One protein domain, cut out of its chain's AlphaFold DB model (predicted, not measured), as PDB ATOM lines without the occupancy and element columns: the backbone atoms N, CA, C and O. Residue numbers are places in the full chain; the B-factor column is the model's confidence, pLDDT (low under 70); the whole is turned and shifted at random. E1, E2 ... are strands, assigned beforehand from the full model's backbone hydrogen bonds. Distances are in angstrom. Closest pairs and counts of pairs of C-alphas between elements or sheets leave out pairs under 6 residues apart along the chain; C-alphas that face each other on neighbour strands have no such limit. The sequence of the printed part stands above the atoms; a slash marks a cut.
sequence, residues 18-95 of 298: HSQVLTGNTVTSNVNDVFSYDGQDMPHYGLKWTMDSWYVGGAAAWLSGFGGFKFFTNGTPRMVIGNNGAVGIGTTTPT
ATOM      1  N   HIS A  18      14.997  31.415 -29.641       57.66
ATOM      2  CA  HIS A  18      13.557  31.590 -29.922       57.66
ATOM      3  C   HIS A  18      12.863  32.922 -29.523       57.66
ATOM      4  O   HIS A  18      11.637  32.992 -29.520       57.66
ATOM      5  N   SER A  19      13.592  33.993 -29.214       63.69
ATOM      6  CA  SER A  19      13.029  35.313 -28.882       63.69
ATOM      7  C   SER A  19      14.012  36.484 -29.022       63.69
ATOM      8  O   SER A  19      13.696  37.596 -28.600       63.69
ATOM      9  N   GLN A  20      15.206  36.259 -29.579       65.81
ATOM     10  CA  GLN A  20      16.228  37.296 -29.735       65.81
ATOM     11  C   GLN A  20      16.637  37.441 -31.196       65.81
ATOM     12  O   GLN A  20      16.785  36.460 -31.923       65.81
ATOM     13  N   VAL A  21      16.834  38.685 -31.611       77.06
ATOM     14  CA  VAL A  21      17.275  39.078 -32.940       77.06
ATOM     15  C   VAL A  21      18.742  39.490 -32.861       77.06
ATOM     16  O   VAL A  21      19.117  40.365 -32.078       77.06
ATOM     17  N   LEU A  22      19.569  38.834 -33.676       80.12
ATOM     18  CA  LEU A  22      20.963  39.196 -33.914       80.12
ATOM     19  C   LEU A  22      21.045  39.898 -35.266       80.12
ATOM     20  O   LEU A  22      20.806  39.273 -36.300       80.12
ATOM     21  N   THR A  23      21.387  41.183 -35.271       79.69
ATOM     22  CA  THR A  23      21.514  41.972 -36.504       79.69
ATOM     23  C   THR A  23      22.723  42.884 -36.430       79.69
ATOM     24  O   THR A  23      22.752  43.831 -35.642       79.69
ATOM     25  N   GLY A  24      23.723  42.608 -37.273       86.31
ATOM     26  CA  GLY A  24      24.960  43.381 -37.333       86.31
ATOM     27  C   GLY A  24      25.682  43.397 -35.988       86.31
ATOM     28  O   GLY A  24      26.143  42.366 -35.508       86.31
ATOM     29  N   ASN A  25      25.758  44.578 -35.384       89.19
ATOM     30  CA  ASN A  25      26.393  44.846 -34.098       89.19
ATOM     31  C   ASN A  25      25.397  44.902 -32.921       89.19
ATOM     32  O   ASN A  25      25.722  45.499 -31.899       89.19
ATOM     33  N   THR A  26      24.188  44.347 -33.060       91.62
ATOM     34  CA  THR A  26      23.113  44.456 -32.058       91.62
ATOM     35  C   THR A  26      22.498  43.099 -31.713       91.62
ATOM     36  O   THR A  26      22.204  42.294 -32.599       91.62
ATOM     37  N   VAL A  27      22.250  42.882 -30.421       92.06
ATOM     38  CA  VAL A  27      21.404  41.821 -29.858       92.06
ATOM     39  C   VAL A  27      20.195  42.475 -29.201       92.06
ATOM     40  O   VAL A  27      20.354  43.286 -28.291       92.06
ATOM     41  N   THR A  28      18.981  42.132 -29.623       90.62
ATOM     42  CA  THR A  28      17.755  42.726 -29.066       90.62
ATOM     43  C   THR A  28      16.572  41.766 -29.118       90.62
ATOM     44  O   THR A  28      16.581  40.808 -29.883       90.62
ATOM     45  N   SER A  29      15.536  42.003 -28.316       85.88
ATOM     46  CA  SER A  29      14.252  41.304 -28.448       85.88
ATOM     47  C   SER A  29      13.423  41.790 -29.646       85.88
ATOM     48  O   SER A  29      12.593  41.034 -30.146       85.88
ATOM     49  N   ASN A  30      13.629  43.028 -30.118       88.38
ATOM     50  CA  ASN A  30      12.893  43.608 -31.242       88.38
ATOM     51  C   ASN A  30      13.701  44.727 -31.921       88.38
ATOM     52  O   ASN A  30      13.946  45.773 -31.331       88.38
ATOM     53  N   VAL A  31      14.061  44.533 -33.192       85.12
ATOM     54  CA  VAL A  31      14.868  45.493 -33.975       85.12
ATOM     55  C   VAL A  31      14.155  46.797 -34.316       85.12
ATOM     56  O   VAL A  31      14.815  47.763 -34.675       85.12
ATOM     57  N   ASN A  32      12.826  46.834 -34.205       89.19
ATOM     58  CA  ASN A  32      12.039  48.037 -34.470       89.19
ATOM     59  C   ASN A  32      11.740  48.835 -33.193       89.19
ATOM     60  O   ASN A  32      11.170  49.920 -33.276       89.19
ATOM     61  N   ASP A  33      12.077  48.300 -32.017       91.06
ATOM     62  CA  ASP A  33      11.856  48.955 -30.731       91.06
ATOM     63  C   ASP A  33      13.137  49.665 -30.279       91.06
ATOM     64  O   ASP A  33      13.941  49.124 -29.517       91.06
ATOM     65  N   VAL A  34      13.341  50.870 -30.809       92.69
ATOM     66  CA  VAL A  34      14.575  51.651 -30.650       92.69
ATOM     67  C   VAL A  34      14.298  53.066 -30.137       92.69
ATOM     68  O   VAL A  34      13.214  53.613 -30.332       92.69
ATOM     69  N   PHE A  35      15.303  53.672 -29.510       93.56
ATOM     70  CA  PHE A  35      15.382  55.096 -29.192       93.56
ATOM     71  C   PHE A  35      16.687  55.676 -29.740       93.56
ATOM     72  O   PHE A  35      17.661  54.948 -29.934       93.56
ATOM     73  N   SER A  36      16.733  56.987 -29.968       94.06
ATOM     74  CA  SER A  36      17.955  57.651 -30.422       94.06
ATOM     75  C   SER A  36      18.765  58.172 -29.233       94.06
ATOM     76  O   SER A  36      18.244  58.904 -28.392       94.06
ATOM     77  N   TYR A  37      20.048  57.829 -29.184       92.19
ATOM     78  CA  TYR A  37      21.025  58.400 -28.257       92.19
ATOM     79  C   TYR A  37      22.303  58.712 -29.026       92.19
ATOM     80  O   TYR A  37      22.768  57.886 -29.809       92.19
ATOM     81  N   ASP A  38      22.831  59.923 -28.839       91.38
ATOM     82  CA  ASP A  38      24.080  60.367 -29.468       91.38
ATOM     83  C   ASP A  38      24.117  60.152 -31.000       91.38
ATOM     84  O   ASP A  38      25.076  59.658 -31.587       91.38
ATOM     85  N   GLY A  39      22.993  60.461 -31.661       89.81
ATOM     86  CA  GLY A  39      22.844  60.325 -33.113       89.81
ATOM     87  C   GLY A  39      22.723  58.885 -33.630       89.81
ATOM     88  O   GLY A  39      22.806  58.677 -34.838       89.81
ATOM     89  N   GLN A  40      22.522  57.897 -32.754       90.06
ATOM     90  CA  GLN A  40      22.431  56.487 -33.127       90.06
ATOM     91  C   GLN A  40      21.190  55.804 -32.562       90.06
ATOM     92  O   GLN A  40      20.775  56.076 -31.437       90.06
ATOM     93  N   ASP A  41      20.653  54.839 -33.310       92.19
ATOM     94  CA  ASP A  41      19.531  54.022 -32.848       92.19
ATOM     95  C   ASP A  41      20.006  52.936 -31.880       92.19
ATOM     96  O   ASP A  41      20.863  52.112 -32.217       92.19
ATOM     97  N   MET A  42      19.438  52.914 -30.681       92.56
ATOM     98  CA  MET A  42      19.699  51.932 -29.638       92.56
ATOM     99  C   MET A  42      18.406  51.163 -29.344       92.56
ATOM    100  O   MET A  42      17.376  51.798 -29.123       92.56
ATOM    101  N   PRO A  43      18.397  49.817 -29.320       92.25
ATOM    102  CA  PRO A  43      17.208  49.080 -28.891       92.25
ATOM    103  C   PRO A  43      16.800  49.474 -27.467       92.25
ATOM    104  O   PRO A  43      17.671  49.692 -26.632       92.25
ATOM    105  N   HIS A  44      15.507  49.497 -27.138       90.62
ATOM    106  CA  HIS A  44      15.045  49.695 -25.752       90.62
ATOM    107  C   HIS A  44      15.443  48.540 -24.820       90.62
ATOM    108  O   HIS A  44      15.619  48.736 -23.615       90.62
ATOM    109  N   TYR A  45      15.589  47.341 -25.388       91.88
ATOM    110  CA  TYR A  45      15.960  46.114 -24.690       91.88
ATOM    111  C   TYR A  45      17.037  45.394 -25.495       91.88
ATOM    112  O   TYR A  45      16.741  44.612 -26.408       91.88
ATOM    113  N   GLY A  46      18.300  45.681 -25.208       91.31
ATOM    114  CA  GLY A  46      19.365  45.051 -25.968       91.31
ATOM    115  C   GLY A  46      20.770  45.493 -25.618       91.31
ATOM    116  O   GLY A  46      21.001  46.345 -24.765       91.31
ATOM    117  N   LEU A  47      21.702  44.863 -26.322       92.94
ATOM    118  CA  LEU A  47      23.130  45.114 -26.281       92.94
ATOM    119  C   LEU A  47      23.590  45.479 -27.691       92.94
ATOM    120  O   LEU A  47      23.333  44.727 -28.631       92.94
ATOM    121  N   LYS A  48      24.278  46.607 -27.843       92.44
ATOM    122  CA  LYS A  48      24.809  47.072 -29.128       92.44
ATOM    123  C   LYS A  48      26.273  47.461 -28.983       92.44
ATOM    124  O   LYS A  48      26.630  48.133 -28.023       92.44
ATOM    125  N   TRP A  49      27.110  47.081 -29.945       92.81
ATOM    126  CA  TRP A  49      28.492  47.555 -30.044       92.81
ATOM    127  C   TRP A  49      28.576  48.689 -31.047       92.81
ATOM    128  O   TRP A  49      28.361  48.463 -32.234       92.81
ATOM    129  N   THR A  50      28.897  49.899 -30.613       91.19
ATOM    130  CA  THR A  50      28.901  51.050 -31.513       91.19
ATOM    131  C   THR A  50      29.959  52.084 -31.168       91.19
ATOM    132  O   THR A  50      30.489  52.078 -30.063       91.19
ATOM    133  N   MET A  51      30.314  52.938 -32.128       89.44
ATOM    134  CA  MET A  51      31.296  54.001 -31.896       89.44
ATOM    135  C   MET A  51      30.726  55.016 -30.916       89.44
ATOM    136  O   MET A  51      29.596  55.459 -31.097       89.44
ATOM    137  N   ASP A  52      31.496  55.360 -29.892       85.75
ATOM    138  CA  ASP A  52      31.043  56.212 -28.802       85.75
ATOM    139  C   ASP A  52      31.613  57.631 -28.950       85.75
ATOM    140  O   ASP A  52      32.810  57.782 -29.209       85.75
ATOM    141  N   SER A  53      30.799  58.683 -28.808       85.31
ATOM    142  CA  SER A  53      31.254  60.066 -29.055       85.31
ATOM    143  C   SER A  53      32.353  60.538 -28.106       85.31
ATOM    144  O   SER A  53      33.177  61.368 -28.490       85.31
ATOM    145  N   TRP A  54      32.406  60.004 -26.883       83.69
ATOM    146  CA  TRP A  54      33.412  60.366 -25.877       83.69
ATOM    147  C   TRP A  54      34.679  59.503 -25.939       83.69
ATOM    148  O   TRP A  54      35.663  59.821 -25.270       83.69
ATOM    149  N   TYR A  55      34.703  58.442 -26.758       80.50
ATOM    150  CA  TYR A  55      35.873  57.578 -26.914       80.50
ATOM    151  C   TYR A  55      36.118  57.180 -28.373       80.50
ATOM    152  O   TYR A  55      35.493  56.280 -28.927       80.50
ATOM    153  N   VAL A  56      37.129  57.798 -28.983       77.69
ATOM    154  CA  VAL A  56      37.494  57.595 -30.397       77.69
ATOM    155  C   VAL A  56      38.330  56.332 -30.668       77.69
ATOM    156  O   VAL A  56      38.702  56.074 -31.810       77.69
ATOM    157  N   GLY A  57      38.662  55.545 -29.636       85.75
ATOM    158  CA  GLY A  57      39.567  54.392 -29.748       85.75
ATOM    159  C   GLY A  57      38.923  53.093 -30.251       85.75
ATOM    160  O   GLY A  57      39.643  52.136 -30.531       85.75
ATOM    161  N   GLY A  58      37.593  53.033 -30.369       87.31
ATOM    162  CA  GLY A  58      36.875  51.851 -30.854       87.31
ATOM    163  C   GLY A  58      35.415  51.797 -30.406       87.31
ATOM    164  O   GLY A  58      34.925  52.700 -29.735       87.31
ATOM    165  N   ALA A  59      34.719  50.720 -30.782       89.62
ATOM    166  CA  ALA A  59      33.318  50.531 -30.422       89.62
ATOM    167  C   ALA A  59      33.151  50.199 -28.927       89.62
ATOM    168  O   ALA A  59      33.806  49.289 -28.414       89.62
ATOM    169  N   ALA A  60      32.231  50.889 -28.251       92.19
ATOM    170  CA  ALA A  60      31.777  50.592 -26.899       92.19
ATOM    171  C   ALA A  60      30.533  49.693 -26.922       92.19
ATOM    172  O   ALA A  60      29.765  49.684 -27.884       92.19
ATOM    173  N   ALA A  61      30.327  48.931 -25.849       92.44
ATOM    174  CA  ALA A  61      29.130  48.121 -25.659       92.44
ATOM    175  C   ALA A  61      28.094  48.908 -24.846       92.44
ATOM    176  O   ALA A  61      28.315  49.200 -23.672       92.44
ATOM    177  N   TRP A  62      26.958  49.231 -25.455       92.88
ATOM    178  CA  TRP A  62      25.839  49.902 -24.801       92.88
ATOM    179  C   TRP A  62      24.759  48.885 -24.444       92.88
ATOM    180  O   TRP A  62      24.359  48.078 -25.284       92.88
ATOM    181  N   LEU A  63      24.285  48.929 -23.198       93.06
ATOM    182  CA  LEU A  63      23.230  48.063 -22.676       93.06
ATOM    183  C   LEU A  63      22.027  48.912 -22.265       93.06
ATOM    184  O   LEU A  63      22.182  49.914 -21.569       93.06
ATOM    185  N   SER A  64      20.834  48.475 -22.648       91.69
ATOM    186  CA  SER A  64      19.578  49.159 -22.343       91.69
ATOM    187  C   SER A  64      18.510  48.191 -21.834       91.69
ATOM    188  O   SER A  64      18.455  47.012 -22.197       91.69
ATOM    189  N   GLY A  65      17.637  48.716 -20.977       91.19
ATOM    190  CA  GLY A  65      16.448  48.022 -20.502       91.19
ATOM    191  C   GLY A  65      15.514  48.990 -19.790       91.19
ATOM    192  O   GLY A  65      15.884  49.560 -18.767       91.19
ATOM    193  N   PHE A  66      14.288  49.151 -20.294       87.50
ATOM    194  CA  PHE A  66      13.292  50.072 -19.721       87.50
ATOM    195  C   PHE A  66      12.993  49.797 -18.234       87.50
ATOM    196  O   PHE A  66      12.833  50.715 -17.437       87.50
ATOM    197  N   GLY A  67      12.952  48.521 -17.838       88.56
ATOM    198  CA  GLY A  67      12.737  48.110 -16.445       88.56
ATOM    199  C   GLY A  67      13.981  48.199 -15.550       88.56
ATOM    200  O   GLY A  67      13.915  47.789 -14.391       88.56
ATOM    201  N   GLY A  68      15.105  48.691 -16.077       92.31
ATOM    202  CA  GLY A  68      16.420  48.579 -15.458       92.31
ATOM    203  C   GLY A  68      17.133  47.273 -15.818       92.31
ATOM    204  O   GLY A  68      16.676  46.495 -16.659       92.31
ATOM    205  N   PHE A  69      18.263  47.014 -15.165       93.06
ATOM    206  CA  PHE A  69      19.082  45.827 -15.411       93.06
ATOM    207  C   PHE A  69      19.676  45.250 -14.128       93.06
ATOM    208  O   PHE A  69      19.791  45.925 -13.107       93.06
ATOM    209  N   LYS A  70      20.017  43.957 -14.158       95.38
ATOM    210  CA  LYS A  70      20.477  43.209 -12.983       95.38
ATOM    211  C   LYS A  70      21.618  42.269 -13.352       95.38
ATOM    212  O   LYS A  70      21.518  41.528 -14.325       95.38
ATOM    213  N   PHE A  71      22.648  42.241 -12.517       96.44
ATOM    214  CA  PHE A  71      23.720  41.253 -12.575       96.44
ATOM    215  C   PHE A  71      23.470  40.165 -11.541       96.44
ATOM    216  O   PHE A  71      23.266  40.469 -10.366       96.44
ATOM    217  N   PHE A  72      23.507  38.903 -11.960       97.31
ATOM    218  CA  PHE A  72      23.198  37.759 -11.106       97.31
ATOM    219  C   PHE A  72      24.424  36.885 -10.871       97.31
ATOM    220  O   PHE A  72      25.208  36.638 -11.782       97.31
ATOM    221  N   THR A  73      24.529  36.328  -9.667       97.19
ATOM    222  CA  THR A  73      25.357  35.144  -9.407       97.19
ATOM    223  C   THR A  73      24.594  34.189  -8.500       97.19
ATOM    224  O   THR A  73      23.958  34.614  -7.530       97.19
ATOM    225  N   ASN A  74      24.647  32.891  -8.814       96.94
ATOM    226  CA  ASN A  74      23.897  31.847  -8.109       96.94
ATOM    227  C   ASN A  74      22.384  32.150  -7.997       96.94
ATOM    228  O   ASN A  74      21.801  32.044  -6.924       96.94
ATOM    229  N   GLY A  75      21.768  32.631  -9.085       95.62
ATOM    230  CA  GLY A  75      20.336  32.964  -9.126       95.62
ATOM    231  C   GLY A  75      19.919  34.237  -8.373       95.62
ATOM    232  O   GLY A  75      18.754  34.619  -8.440       95.62
ATOM    233  N   THR A  76      20.846  34.933  -7.709       96.00
ATOM    234  CA  THR A  76      20.551  36.121  -6.894       96.00
ATOM    235  C   THR A  76      21.110  37.389  -7.542       96.00
ATOM    236  O   THR A  76      22.280  37.384  -7.942       96.00
ATOM    237  N   PRO A  77      20.337  38.492  -7.626       96.56
ATOM    238  CA  PRO A  77      20.858  39.767  -8.104       96.56
ATOM    239  C   PRO A  77      21.895  40.322  -7.115       96.56
ATOM    240  O   PRO A  77      21.641  40.413  -5.916       96.56
ATOM    241  N   ARG A  78      23.078  40.675  -7.621       97.19
ATOM    242  CA  ARG A  78      24.199  41.245  -6.853       97.19
ATOM    243  C   ARG A  78      24.328  42.745  -7.047       97.19
ATOM    244  O   ARG A  78      24.615  43.447  -6.083       97.19
ATOM    245  N   MET A  79      24.073  43.205  -8.267       98.06
ATOM    246  CA  MET A  79      23.982  44.614  -8.621       98.06
ATOM    247  C   MET A  79      22.720  44.833  -9.456       98.06
ATOM    248  O   MET A  79      22.393  44.017 -10.320       98.06
ATOM    249  N   VAL A  80      22.008  45.916  -9.178       97.44
ATOM    250  CA  VAL A  80      20.763  46.314  -9.835       97.44
ATOM    251  C   VAL A  80      20.891  47.770 -10.242       97.44
ATOM    252  O   VAL A  80      21.310  48.580  -9.429       97.44
ATOM    253  N   ILE A  81      20.495  48.119 -11.459       97.44
ATOM    254  CA  ILE A  81      20.156  49.498 -11.811       97.44
ATOM    255  C   ILE A  81      18.652  49.536 -12.031       97.44
ATOM    256  O   ILE A  81      18.129  48.794 -12.863       97.44
ATOM    257  N   GLY A  82      17.951  50.337 -11.232       95.38
ATOM    258  CA  GLY A  82      16.508  50.525 -11.340       95.38
ATOM    259  C   GLY A  82      16.125  51.323 -12.586       95.38
ATOM    260  O   GLY A  82      16.950  52.006 -13.186       95.38
ATOM    261  N   ASN A  83      14.845  51.291 -12.954       93.75
ATOM    262  CA  ASN A  83      14.313  52.124 -14.041       93.75
ATOM    263  C   ASN A  83      14.405  53.637 -13.755       93.75
ATOM    264  O   ASN A  83      14.339  54.444 -14.673       93.75
ATOM    265  N   ASN A  84      14.572  54.020 -12.489       94.06
ATOM    266  CA  ASN A  84      14.837  55.386 -12.043       94.06
ATOM    267  C   ASN A  84      16.334  55.762 -12.080       94.06
ATOM    268  O   ASN A  84      16.692  56.844 -11.624       94.06
ATOM    269  N   GLY A  85      17.208  54.866 -12.553       95.38
ATOM    270  CA  GLY A  85      18.657  55.069 -12.634       95.38
ATOM    271  C   GLY A  85      19.435  54.775 -11.346       95.38
ATOM    272  O   GLY A  85      20.662  54.807 -11.366       95.38
ATOM    273  N   ALA A  86      18.764  54.455 -10.236       98.00
ATOM    274  CA  ALA A  86      19.430  54.169  -8.968       98.00
ATOM    275  C   ALA A  86      20.178  52.827  -9.005       98.00
ATOM    276  O   ALA A  86      19.622  51.807  -9.422       98.00
ATOM    277  N   VAL A  87      21.419  52.816  -8.519       98.25
ATOM    278  CA  VAL A  87      22.289  51.638  -8.485       98.25
ATOM    279  C   VAL A  87      22.274  51.008  -7.097       98.25
ATOM    280  O   VAL A  87      22.675  51.620  -6.116       98.25
ATOM    281  N   GLY A  88      21.833  49.758  -7.009       98.19
ATOM    282  CA  GLY A  88      21.888  48.934  -5.808       98.19
ATOM    283  C   GLY A  88      22.992  47.884  -5.894       98.19
ATOM    284  O   GLY A  88      23.077  47.174  -6.894       98.19
ATOM    285  N   ILE A  89      23.794  47.718  -4.842       98.19
ATOM    286  CA  ILE A  89      24.712  46.578  -4.667       98.19
ATOM    287  C   ILE A  89      24.348  45.881  -3.355       98.19
ATOM    288  O   ILE A  89      24.314  46.506  -2.300       98.19
ATOM    289  N   GLY A  90      24.018  44.589  -3.415       96.00
ATOM    290  CA  GLY A  90      23.475  43.859  -2.257       96.00
ATOM    291  C   GLY A  90      22.022  44.221  -1.901       96.00
ATOM    292  O   GLY A  90      21.502  43.763  -0.887       96.00
ATOM    293  N   THR A  91      21.344  45.007  -2.740       96.50
ATOM    294  CA  THR A  91      19.925  45.368  -2.614       96.50
ATOM    295  C   THR A  91      19.247  45.377  -3.981       96.50
ATOM    296  O   THR A  91      19.874  45.677  -4.995       96.50
ATOM    297  N   THR A  92      17.957  45.048  -4.013       95.69
ATOM    298  CA  THR A  92      17.114  45.127  -5.218       95.69
ATOM    299  C   THR A  92      16.228  46.368  -5.253       95.69
ATOM    300  O   THR A  92      15.582  46.616  -6.268       95.69
ATOM    301  N   THR A  93      16.193  47.133  -4.162       95.44
ATOM    302  CA  THR A  93      15.348  48.317  -3.980       95.44
ATOM    303  C   THR A  93      16.199  49.482  -3.460       95.44
ATOM    304  O   THR A  93      16.084  49.852  -2.288       95.44
ATOM    305  N   PRO A  94      17.117  50.022  -4.288       97.38
ATOM    306  CA  PRO A  94      17.941  51.159  -3.891       97.38
ATOM    307  C   PRO A  94      17.062  52.382  -3.596       97.38
ATOM    308  O   PRO A  94      16.173  52.716  -4.379       97.38
ATOM    309  N   THR A  95      17.300  53.046  -2.463       95.88
ATOM    310  CA  THR A  95      16.547  54.250  -2.048       95.88
ATOM    311  C   THR A  95      17.269  55.562  -2.361       95.88
ATOM    312  O   THR A  95      16.709  56.634  -2.156       95.88
TER     313      THR A  95
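What this domain is: This is residues 18 to 95 of the 298 residues of an uncharacterized protein of Filimonas sp. YR581 (UniProt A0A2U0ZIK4). Picture two lobes of strands, set well apart and joined by a single crossing of the chain from E6 to E7. One lobe is a four-stranded sheet of E1, E2, E5 and E6 with the small hairpin of E3 and E4 over one face of it; the other is a three-stranded sheet of E7, E8 and E9. The printed part has 78 residues with no named helix and nine named strands, E1 to E9 in order along the chain, and the class is all strand. The sheet orders are E1 - E2 - E5 - E6, E7 - E8 - E9 and E3 - E4, each antiparallel. The whole is only just loose, close to compact, with a radius of gyration of the C-alphas of 14.1 A and spans of 35 by 34 by 22 A.

Where its parts are: Find C-alpha 21 at (17.275, 39.078, -32.940), where E1 begins, residues 21 to 23. E2 follows at residues 26 to 28, E3 at 34 to 37 and E4 at 40 to 43. E5, residues 45 to 52, is 18.6 A long and bends by 66 degrees at residue 49. E6, residues 55 to 65, is the longest strand by residues and measures 22.6 A; it bends by 106 degrees at residue 58 and ends at C-alpha 65, (16.448, 48.022, -20.502). E7, residues 68 to 73, is 17.2 A long, and E8, residues 76 to 82, is 15.6 A long. E9, residues 87 to 89, ends at C-alpha 89, (24.712, 46.578, -4.667).

How they stand to each other: Begin in the four-stranded sheet, whose edge strands are E1 and E6. In the hairpin E1 and E2, look for N 21 and O 28, 2.7 A apart. E2 and E5 are antiparallel at 162 degrees, with N 27 and O 47 at 2.8 A. In the hairpin E5 and E6, N 60 and O 50 are 2.8 A apart. The hairpin E3 and E4 has N 35 and O 42 at 2.8 A; the closest C-alphas of E4 and E6 are those of Pro 43 and Ser 64, 7.0 A apart. E6 runs on into E7 across a break of 2 residues, at 93 degrees, and the two meet only through their link. E7, E8 and E9 form a meander, each strand the antiparallel neighbour of the one before, with N 71 and O 79 at 2.8 A and N 88 and O 80 at 2.7 A. E5 and E8, for instance, are apart.

The domain as a whole: The C-alphas of Gly 39 and Asn 74, the two farthest apart, are 37.9 A from each other. The printed part has no cut, and the links between its named strands are tight. The mean pLDDT of the printed part is 90.6; look for values under 70 at residues 18 to 20.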